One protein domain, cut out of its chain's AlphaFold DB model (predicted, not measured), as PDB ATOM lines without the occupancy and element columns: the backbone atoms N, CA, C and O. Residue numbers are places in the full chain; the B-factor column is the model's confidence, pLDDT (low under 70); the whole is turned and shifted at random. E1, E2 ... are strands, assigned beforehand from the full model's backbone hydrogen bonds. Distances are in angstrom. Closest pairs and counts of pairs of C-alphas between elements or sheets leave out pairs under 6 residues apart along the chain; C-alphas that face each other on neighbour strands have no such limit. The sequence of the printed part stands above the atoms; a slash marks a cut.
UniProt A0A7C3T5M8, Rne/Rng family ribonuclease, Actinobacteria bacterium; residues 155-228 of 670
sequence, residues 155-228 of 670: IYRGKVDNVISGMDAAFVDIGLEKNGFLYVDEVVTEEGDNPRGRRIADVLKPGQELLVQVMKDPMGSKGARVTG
ATOM      1  N   ILE A 155     207.151 138.085 124.523       95.62
ATOM      2  CA  ILE A 155     206.828 137.353 125.754       95.62
ATOM      3  C   ILE A 155     207.657 137.906 126.909       95.62
ATOM      4  O   ILE A 155     208.893 137.923 126.866       95.62
ATOM      5  N   TYR A 156     206.962 138.290 127.974       95.62
ATOM      6  CA  TYR A 156     207.523 138.854 129.193       95.62
ATOM      7  C   TYR A 156     207.321 137.906 130.380       95.62
ATOM      8  O   TYR A 156     206.336 137.167 130.469       95.62
ATOM      9  N   ARG A 157     208.256 137.962 131.331       95.69
ATOM     10  CA  ARG A 157     208.040 137.555 132.719       95.69
ATOM     11  C   ARG A 157     207.381 138.744 133.413       95.69
ATOM     12  O   ARG A 157     208.070 139.692 133.780       95.69
ATOM     13  N   GLY A 158     206.058 138.720 133.501       94.94
ATOM     14  CA  GLY A 158     205.271 139.791 134.106       94.94
ATOM     15  C   GLY A 158     205.015 139.560 135.593       94.94
ATOM     16  O   GLY A 158     205.142 138.436 136.087       94.94
ATOM     17  N   LYS A 159     204.619 140.620 136.298       95.62
ATOM     18  CA  LYS A 159     204.189 140.592 137.702       95.62
ATOM     19  C   LYS A 159     202.798 141.202 137.819       95.62
ATOM     20  O   LYS A 159     202.584 142.305 137.332       95.62
ATOM     21  N   VAL A 160     201.859 140.527 138.475       95.94
ATOM     22  CA  VAL A 160     200.551 141.124 138.785       95.94
ATOM     23  C   VAL A 160     200.768 142.324 139.703       95.94
ATOM     24  O   VAL A 160     201.290 142.179 140.808       95.94
ATOM     25  N   ASP A 161     200.360 143.497 139.243       94.62
ATOM     26  CA  ASP A 161     200.356 144.734 140.017       94.62
ATOM     27  C   ASP A 161     199.063 144.819 140.838       94.62
ATOM     28  O   ASP A 161     199.090 144.815 142.069       94.62
ATOM     29  N   ASN A 162     197.914 144.760 140.157       93.31
ATOM     30  CA  ASN A 162     196.593 144.845 140.774       93.31
ATOM     31  C   ASN A 162     195.566 143.945 140.059       93.31
ATOM     32  O   ASN A 162     195.722 143.614 138.883       93.31
ATOM     33  N   VAL A 163     194.495 143.567 140.760       92.19
ATOM     34  CA  VAL A 163     193.428 142.676 140.280       92.19
ATOM     35  C   VAL A 163     192.074 143.372 140.440       92.19
ATOM     36  O   VAL A 163     191.714 143.793 141.535       92.19
ATOM     37  N   ILE A 164     191.313 143.494 139.350       90.56
ATOM     38  CA  ILE A 164     190.047 144.237 139.294       90.56
ATOM     39  C   ILE A 164     188.889 143.260 139.082       90.56
ATOM     40  O   ILE A 164     188.469 142.972 137.959       90.56
ATOM     41  N   SER A 165     188.317 142.796 140.195       85.19
ATOM     42  CA  SER A 165     187.166 141.881 140.223       85.19
ATOM     43  C   SER A 165     185.902 142.442 139.556       85.19
ATOM     44  O   SER A 165     185.020 141.677 139.196       85.19
ATOM     45  N   GLY A 166     185.794 143.766 139.390       85.19
ATOM     46  CA  GLY A 166     184.678 144.413 138.684       85.19
ATOM     47  C   GLY A 166     184.779 144.374 137.153       85.19
ATOM     48  O   GLY A 166     183.841 144.784 136.478       85.19
ATOM     49  N   MET A 167     185.908 143.912 136.603       84.75
ATOM     50  CA  MET A 167     186.153 143.780 135.157       84.75
ATOM     51  C   MET A 167     186.673 142.383 134.773       84.75
ATOM     52  O   MET A 167     187.076 142.184 133.629       84.75
ATOM     53  N   ASP A 168     186.727 141.459 135.742       88.50
ATOM     54  CA  ASP A 168     187.401 140.155 135.676       88.50
ATOM     55  C   ASP A 168     188.745 140.187 134.920       88.50
ATOM     56  O   ASP A 168     189.022 139.415 133.997       88.50
ATOM     57  N   ALA A 169     189.596 141.130 135.336       91.94
ATOM     58  CA  ALA A 169     190.892 141.397 134.730       91.94
ATOM     59  C   ALA A 169     191.963 141.797 135.758       91.94
ATOM     60  O   ALA A 169     191.657 142.184 136.888       91.94
ATOM     61  N   ALA A 170     193.228 141.721 135.356       94.00
ATOM     62  CA  ALA A 170     194.387 142.115 136.146       94.00
ATOM     63  C   ALA A 170     195.318 143.042 135.350       94.00
ATOM     64  O   ALA A 170     195.478 142.897 134.135       94.00
ATOM     65  N   PHE A 171     195.963 143.967 136.059       95.31
ATOM     66  CA  PHE A 171     197.099 144.727 135.552       95.31
ATOM     67  C   PHE A 171     198.391 143.961 135.838       95.31
ATOM     68  O   PHE A 171     198.630 143.523 136.966       95.31
ATOM     69  N   VAL A 172     199.225 143.806 134.813       95.69
ATOM     70  CA  VAL A 172     200.495 143.078 134.870       95.69
ATOM     71  C   VAL A 172     201.625 144.020 134.468       95.69
ATOM     72  O   VAL A 172     201.696 144.457 133.321       95.69
ATOM     73  N   ASP A 173     202.520 144.320 135.403       96.06
ATOM     74  CA  ASP A 173     203.793 144.974 135.110       96.06
ATOM     75  C   ASP A 173     204.635 144.057 134.208       96.06
ATOM     76  O   ASP A 173     204.870 142.884 134.518       96.06
ATOM     77  N   ILE A 174     205.053 144.606 133.068       94.25
ATOM     78  CA  ILE A 174     205.893 143.967 132.047       94.25
ATOM     79  C   ILE A 174     207.147 144.800 131.723       94.25
ATOM     80  O   ILE A 174     207.878 144.460 130.795       94.25
ATOM     81  N   GLY A 175     207.425 145.866 132.483       91.12
ATOM     82  CA  GLY A 175     208.583 146.742 132.268       91.12
ATOM     83  C   GLY A 175     208.430 147.748 131.119       91.12
ATOM     84  O   GLY A 175     209.432 148.258 130.626       91.12
ATOM     85  N   LEU A 176     207.196 148.026 130.687       90.06
ATOM     86  CA  LEU A 176     206.852 149.161 129.820       90.06
ATOM     87  C   LEU A 176     206.302 150.317 130.675       90.06
ATOM     88  O   LEU A 176     205.923 150.105 131.822       90.06
ATOM     89  N   GLU A 177     206.164 151.518 130.103       87.62
ATOM     90  CA  GLU A 177     205.585 152.696 130.785       87.62
ATOM     91  C   GLU A 177     204.177 152.469 131.373       87.62
ATOM     92  O   GLU A 177     203.718 153.238 132.217       87.62
ATOM     93  N   LYS A 178     203.453 151.455 130.880       90.50
ATOM     94  CA  LYS A 178     202.075 151.140 131.264       90.50
ATOM     95  C   LYS A 178     201.905 149.636 131.429       90.50
ATOM     96  O   LYS A 178     202.260 148.871 130.531       90.50
ATOM     97  N   ASN A 179     201.291 149.235 132.540       92.81
ATOM     98  CA  ASN A 179     200.978 147.839 132.834       92.81
ATOM     99  C   ASN A 179     200.102 147.222 131.731       92.81
ATOM    100  O   ASN A 179     199.164 147.848 131.229       92.81
ATOM    101  N   GLY A 180     200.400 145.974 131.375       93.69
ATOM    102  CA  GLY A 180     199.588 145.178 130.466       93.69
ATOM    103  C   GLY A 180     198.246 144.802 131.097       93.69
ATOM    104  O   GLY A 180     198.150 144.607 132.308       93.69
ATOM    105  N   PHE A 181     197.206 144.689 130.276       94.75
ATOM    106  CA  PHE A 181     195.852 144.332 130.690       94.75
ATOM    107  C   PHE A 181     195.544 142.875 130.318       94.75
ATOM    108  O   PHE A 181     195.564 142.519 129.135       94.75
ATOM    109  N   LEU A 182     195.252 142.048 131.326       94.00
ATOM    110  CA  LEU A 182     195.017 140.605 131.214       94.00
ATOM    111  C   LEU A 182     193.587 140.257 131.658       94.00
ATOM    112  O   LEU A 182     193.226 140.521 132.800       94.00
ATOM    113  N   TYR A 183     192.783 139.648 130.785       92.19
ATOM    114  CA  TYR A 183     191.427 139.167 131.109       92.19
ATOM    115  C   TYR A 183     191.459 137.759 131.727       92.19
ATOM    116  O   TYR A 183     192.356 136.982 131.411       92.19
ATOM    117  N   VAL A 184     190.458 137.384 132.536       89.44
ATOM    118  CA  VAL A 184     190.395 136.055 133.183       89.44
ATOM    119  C   VAL A 184     190.425 134.878 132.196       89.44
ATOM    120  O   VAL A 184     191.160 133.922 132.424       89.44
ATOM    121  N   ASP A 185     189.726 134.975 131.059       87.50
ATOM    122  CA  ASP A 185     189.720 133.941 130.006       87.50
ATOM    123  C   ASP A 185     191.083 133.750 129.317       87.50
ATOM    124  O   ASP A 185     191.306 132.740 128.652       87.50
ATOM    125  N   GLU A 186     191.989 134.721 129.462       88.25
ATOM    126  CA  GLU A 186     193.341 134.726 128.898       88.25
ATOM    127  C   GLU A 186     194.388 134.202 129.903       88.25
ATOM    128  O   GLU A 186     195.561 134.054 129.556       88.25
ATOM    129  N   VAL A 187     194.006 133.929 131.158       87.75
ATOM    130  CA  VAL A 187     194.911 133.390 132.185       87.75
ATOM    131  C   VAL A 187     195.056 131.878 132.018       87.75
ATOM    132  O   VAL A 187     194.065 131.161 131.935       87.75
ATOM    133  N   VAL A 188     196.294 131.380 132.052       82.38
ATOM    134  CA  VAL A 188     196.589 129.942 132.133       82.38
ATOM    135  C   VAL A 188     196.993 129.606 133.568       82.38
ATOM    136  O   VAL A 188     197.884 130.245 134.130       82.38
ATOM    137  N   THR A 189     196.325 128.623 134.171       72.62
ATOM    138  CA  THR A 189     196.633 128.140 135.527       72.62
ATOM    139  C   THR A 189     197.852 127.206 135.541       72.62
ATOM    140  O   THR A 189     198.275 126.709 134.499       72.62
ATOM    141  N   GLU A 190     198.425 126.918 136.718       63.53
ATOM    142  CA  GLU A 190     199.532 125.944 136.830       63.53
ATOM    143  C   GLU A 190     199.110 124.511 136.449       63.53
ATOM    144  O   GLU A 190     199.947 123.708 136.036       63.53
ATOM    145  N   GLU A 191     197.809 124.219 136.518       59.69
ATOM    146  CA  GLU A 191     197.183 122.965 136.075       59.69
ATOM    147  C   GLU A 191     197.068 122.883 134.536       59.69
ATOM    148  O   GLU A 191     196.848 121.808 133.984       59.69
ATOM    149  N   GLY A 192     197.282 124.001 133.830       59.25
ATOM    150  CA  GLY A 192     197.233 124.117 132.368       59.25
ATOM    151  C   GLY A 192     195.860 124.492 131.802       59.25
ATOM    152  O   GLY A 192     195.773 124.843 130.627       59.25
ATOM    153  N   ASP A 193     194.810 124.471 132.625       59.81
ATOM    154  CA  ASP A 193     193.444 124.798 132.216       59.81
ATOM    155  C   ASP A 193     193.146 126.306 132.254       59.81
ATOM    156  O   ASP A 193     193.639 127.056 133.109       59.81
ATOM    157  N   ASN A 194     192.271 126.731 131.337       64.12
ATOM    158  CA  ASN A 194     191.692 128.074 131.305       64.12
ATOM    159  C   ASN A 194     190.558 128.180 132.347       64.12
ATOM    160  O   ASN A 194     189.631 127.365 132.310       64.12
ATOM    161  N   PRO A 195     190.542 129.202 133.219       61.56
ATOM    162  CA  PRO A 195     189.639 129.304 134.368       61.56
ATOM    163  C   PRO A 195     188.230 129.818 134.000       61.56
ATOM    164  O   PRO A 195     187.679 130.684 134.680       61.56
ATOM    165  N   ARG A 196     187.630 129.294 132.922       63.62
ATOM    166  CA  ARG A 196     186.310 129.713 132.419       63.62
ATOM    167  C   ARG A 196     185.251 129.679 133.526       63.62
ATOM    168  O   ARG A 196     184.989 128.628 134.105       63.62
ATOM    169  N   GLY A 197     184.621 130.823 133.785       68.88
ATOM    170  CA  GLY A 197     183.570 130.966 134.800       68.88
ATOM    171  C   GLY A 197     184.058 131.133 136.248       68.88
ATOM    172  O   GLY A 197     183.220 131.245 137.142       68.88
ATOM    173  N   ARG A 198     185.373 131.183 136.504       78.31
ATOM    174  CA  ARG A 198     185.940 131.650 137.787       78.31
ATOM    175  C   ARG A 198     186.154 133.163 137.737       78.31
ATOM    176  O   ARG A 198     186.331 133.718 136.654       78.31
ATOM    177  N   ARG A 199     186.187 133.828 138.895       82.50
ATOM    178  CA  ARG A 199     186.557 135.250 138.964       82.50
ATOM    179  C   ARG A 199     188.069 135.409 138.965       82.50
ATOM    180  O   ARG A 199     188.784 134.563 139.501       82.50
ATOM    181  N   ILE A 200     188.565 136.530 138.450       84.06
ATOM    182  CA  ILE A 200     190.006 136.814 138.375       84.06
ATOM    183  C   ILE A 200     190.698 136.751 139.751       84.06
ATOM    184  O   ILE A 200     191.818 136.254 139.858       84.06
ATOM    185  N   ALA A 201     190.009 137.177 140.815       83.44
ATOM    186  CA  ALA A 201     190.514 137.164 142.191       83.44
ATOM    187  C   ALA A 201     190.662 135.751 142.790       83.44
ATOM    188  O   ALA A 201     191.425 135.563 143.736       83.44
ATOM    189  N   ASP A 202     189.986 134.750 142.214       84.12
ATOM    190  CA  ASP A 202     190.113 133.338 142.596       84.12
ATOM    191  C   ASP A 202     191.270 132.641 141.852       84.12
ATOM    192  O   ASP A 202     191.479 131.437 142.024       84.12
ATOM    193  N   VAL A 203     191.975 133.361 140.970       86.00
ATOM    194  CA  VAL A 203     192.977 132.826 140.030       86.00
ATOM    195  C   VAL A 203     194.326 133.538 140.168       86.00
ATOM    196  O   VAL A 203     195.358 132.867 140.218       86.00
ATOM    197  N   LEU A 204     194.334 134.873 140.244       89.50
ATOM    198  CA  LEU A 204     195.543 135.692 140.353       89.50
ATOM    199  C   LEU A 204     195.576 136.503 141.651       89.50
ATOM    200  O   LEU A 204     194.556 137.005 142.121       89.50
ATOM    201  N   LYS A 205     196.782 136.683 142.198       91.25
ATOM    202  CA  LYS A 205     197.047 137.510 143.385       91.25
ATOM    203  C   LYS A 205     198.023 138.646 143.050       91.25
ATOM    204  O   LYS A 205     198.981 138.403 142.315       91.25
ATOM    205  N   PRO A 206     197.855 139.859 143.613       93.75
ATOM    206  CA  PRO A 206     198.870 140.909 143.539       93.75
ATOM    207  C   PRO A 206     200.253 140.396 143.967       93.75
ATOM    208  O   PRO A 206     200.384 139.650 144.937       93.75
ATOM    209  N   GLY A 207     201.287 140.777 143.220       92.25
ATOM    210  CA  GLY A 207     202.666 140.328 143.406       92.25
ATOM    211  C   GLY A 207     203.039 138.997 142.738       92.25
ATOM    212  O   GLY A 207     204.228 138.683 142.697       92.25
ATOM    213  N   GLN A 208     202.084 138.232 142.200       92.75
ATOM    214  CA  GLN A 208     202.343 136.955 141.522       92.75
ATOM    215  C   GLN A 208     203.121 137.156 140.210       92.75
ATOM    216  O   GLN A 208     202.752 137.995 139.392       92.75
ATOM    217  N   GLU A 209     204.178 136.369 139.981       93.44
ATOM    218  CA  GLU A 209     204.859 136.325 138.680       93.44
ATOM    219  C   GLU A 209     204.164 135.351 137.719       93.44
ATOM    220  O   GLU A 209     203.754 134.261 138.116       93.44
ATOM    221  N   LEU A 210     204.100 135.707 136.436       92.62
ATOM    222  CA  LEU A 210     203.544 134.871 135.373       92.62
ATOM    223  C   LEU A 210     204.245 135.115 134.029       92.62
ATOM    224  O   LEU A 210     205.045 136.038 133.873       92.62
ATOM    225  N   LEU A 211     203.966 134.256 133.049       93.94
ATOM    226  CA  LEU A 211     204.341 134.496 131.657       93.94
ATOM    227  C   LEU A 211     203.173 135.140 130.926       93.94
ATOM    228  O   LEU A 211     202.049 134.655 131.035       93.94
ATOM    229  N   VAL A 212     203.454 136.197 130.170       95.12
ATOM    230  CA  VAL A 212     202.460 136.871 129.330       95.12
ATOM    231  C   VAL A 212     203.035 137.205 127.958       95.12
ATOM    232  O   VAL A 212     204.180 137.640 127.848       95.12
ATOM    233  N   GLN A 213     202.229 137.010 126.918       96.06
ATOM    234  CA  GLN A 213     202.495 137.454 125.553       96.06
ATOM    235  C   GLN A 213     201.636 138.678 125.229       96.06
ATOM    236  O   GLN A 213     200.456 138.719 125.586       96.06
ATOM    237  N   VAL A 214     202.201 139.669 124.542       94.38
ATOM    238  CA  VAL A 214     201.438 140.834 124.072       94.38
ATOM    239  C   VAL A 214     200.596 140.448 122.855       94.38
ATOM    240  O   VAL A 214     201.122 139.981 121.846       94.38
ATOM    241  N   MET A 215     199.283 140.670 122.942       91.12
ATOM    242  CA  MET A 215     198.324 140.485 121.844       91.12
ATOM    243  C   MET A 215     198.108 141.762 121.029       91.12
ATOM    244  O   MET A 215     197.777 141.689 119.848       91.12
ATOM    245  N   LYS A 216     198.187 142.925 121.689       87.81
ATOM    246  CA  LYS A 216     198.015 144.253 121.090       87.81
ATOM    247  C   LYS A 216     198.884 145.269 121.810       87.81
ATOM    248  O   LYS A 216     198.923 145.267 123.042       87.81
ATOM    249  N   ASP A 217     199.484 146.157 121.033       86.44
ATOM    250  CA  ASP A 217     200.275 147.288 121.510       86.44
ATOM    251  C   ASP A 217     199.483 148.247 122.420       86.44
ATOM    252  O   ASP A 217     198.245 148.277 122.371       86.44
ATOM    253  N   PRO A 218     200.169 149.027 123.277       84.50
ATOM    254  CA  PRO A 218     199.530 150.088 124.049       84.50
ATOM    255  C   PRO A 218     198.975 151.171 123.110       84.50
ATOM    256  O   PRO A 218     199.636 151.587 122.161       84.50
ATOM    257  N   MET A 219     197.761 151.656 123.381       77.00
ATOM    258  CA  MET A 219     197.065 152.627 122.527       77.00
ATOM    259  C   MET A 219     196.625 153.853 123.331       77.00
ATOM    260  O   MET A 219     195.682 153.794 124.127       77.00
ATOM    261  N   GLY A 220     197.291 154.987 123.095       76.00
ATOM    262  CA  GLY A 220     196.984 156.262 123.743       76.00
ATOM    263  C   GLY A 220     197.100 156.172 125.265       76.00
ATOM    264  O   GLY A 220     198.182 155.952 125.810       76.00
ATOM    265  N   SER A 221     195.983 156.328 125.980       76.44
ATOM    266  CA  SER A 221     195.946 156.177 127.439       76.44
ATOM    267  C   SER A 221     196.078 154.724 127.917       76.44
ATOM    268  O   SER A 221     196.553 154.513 129.031       76.44
ATOM    269  N   LYS A 222     195.713 153.729 127.095       85.50
ATOM    270  CA  LYS A 222     195.585 152.315 127.488       85.50
ATOM    271  C   LYS A 222     196.908 151.552 127.349       85.50
ATOM    272  O   LYS A 222     197.604 151.697 126.348       85.50
ATOM    273  N   GLY A 223     197.216 150.706 128.335       87.12
ATOM    274  CA  GLY A 223     198.318 149.741 128.264       87.12
ATOM    275  C   GLY A 223     198.067 148.614 127.252       87.12
ATOM    276  O   GLY A 223     196.963 148.472 126.721       87.12
ATOM    277  N   ALA A 224     199.102 147.818 126.984       91.06
ATOM    278  CA  ALA A 224     199.058 146.703 126.035       91.06
ATOM    279  C   ALA A 224     198.052 145.618 126.468       91.06
ATOM    280  O   ALA A 224     197.956 145.313 127.657       91.06
ATOM    281  N   ARG A 225     197.338 144.968 125.537       93.69
ATOM    282  CA  ARG A 225     196.553 143.757 125.878       93.69
ATOM    283  C   ARG A 225     197.487 142.557 125.893       93.69
ATOM    284  O   ARG A 225     198.193 142.331 124.910       93.69
ATOM    285  N   VAL A 226     197.440 141.759 126.955       95.31
ATOM    286  CA  VAL A 226     198.289 140.573 127.117       95.31
ATOM    287  C   VAL A 226     197.474 139.305 127.384       95.31
ATOM    288  O   VAL A 226     196.329 139.377 127.830       95.31
ATOM    289  N   THR A 227     198.073 138.144 127.114       95.00
ATOM    290  CA  THR A 227     197.514 136.810 127.394       95.00
ATOM    291  C   THR A 227     198.550 135.895 128.039       95.00
ATOM    292  O   THR A 227     199.739 135.991 127.735       95.00
ATOM    293  N   GLY A 228     198.117 134.992 128.920       92.19
ATOM    294  CA  GLY A 228     198.927 133.874 129.408       92.19
ATOM    295  C   GLY A 228     198.969 132.691 128.432       92.19
ATOM    296  O   GLY A 228     199.837 131.826 128.559       92.19
TER     297      GLY A 228
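Overview. This is residues 155 to 228 of the 670 residues of the protein "Rne/Rng family ribonuclease" of Actinobacteria bacterium (UniProt A0A7C3T5M8). The domain is a small closed barrel of five strands, in which the long, bent strand E1 is shared between two neighbours, E4 along its first part and E2 along its last. A long loop, residues 184 to 208, winds away from one end of the barrel, and the loop between E4 and E5 reaches out at the opposite end. The printed part has 74 residues with no named helix and five named strands, E1 to E5 along the chain; round the ring run E1, E2, E3, E5, E4 and back to E1, a mixed barrel. The class is all strand, though only 30 of the 74 residues are in named elements. The whole is compact, with a radius of gyration of the C-alphas of 11.2 A, and spans 32 by 25 by 21 A.

Arrangement. Start at E1, residues 155 to 164, which bends by 69 degrees at residue 161. Go on to E2, residues 169 to 173, antiparallel to E1 in a hairpin; look for N 161 and O 171, 2.9 A apart, within hydrogen-bond range. Next comes E3, residues 180 to 183, in a hairpin with E2, antiparallel at 154 degrees, with N 170 and O 182 at 2.8 A. E1, E2 and E3 form a meander, each strand the antiparallel neighbour of the one before. Then find E4, residues 209 to 216, whose residues 209 to 213 pair with E1, antiparallel, with N 158 and O 210 at 2.9 A. E1 to E4 make a Greek key, a meander of three strands whose first is the antiparallel neighbour of the fourth strand. Last is E5, residues 225 to 227, in a hairpin with E4, antiparallel, with N 215 and O 225 at 2.8 A. E5 is also the parallel neighbour of E3, with N 226 and O 181 at 3.0 A. E1 and E5 are apart.

Along the chain. Find C-alpha 155 at (206.828, 137.353, 125.754); from there E1 runs 22.6 A to C-alpha 164 at (190.047, 144.237, 139.294). E2 measures 13.4 A, E3 10.2 A and E4 20.5 A. E5 is 7.2 A long and ends at C-alpha 227, at (197.514, 136.810, 127.394).

Size, cuts and confidence. The C-alphas farthest apart are those of Glu 191 and Gly 220, 35.5 A. The printed part has no cut. The link from E3 to E4, 25 residues, is long; that from E1 to E2 is tight. Look at the B-factor column: the mean pLDDT of the printed part is 86.9, and residues 190 to 197 are under 70.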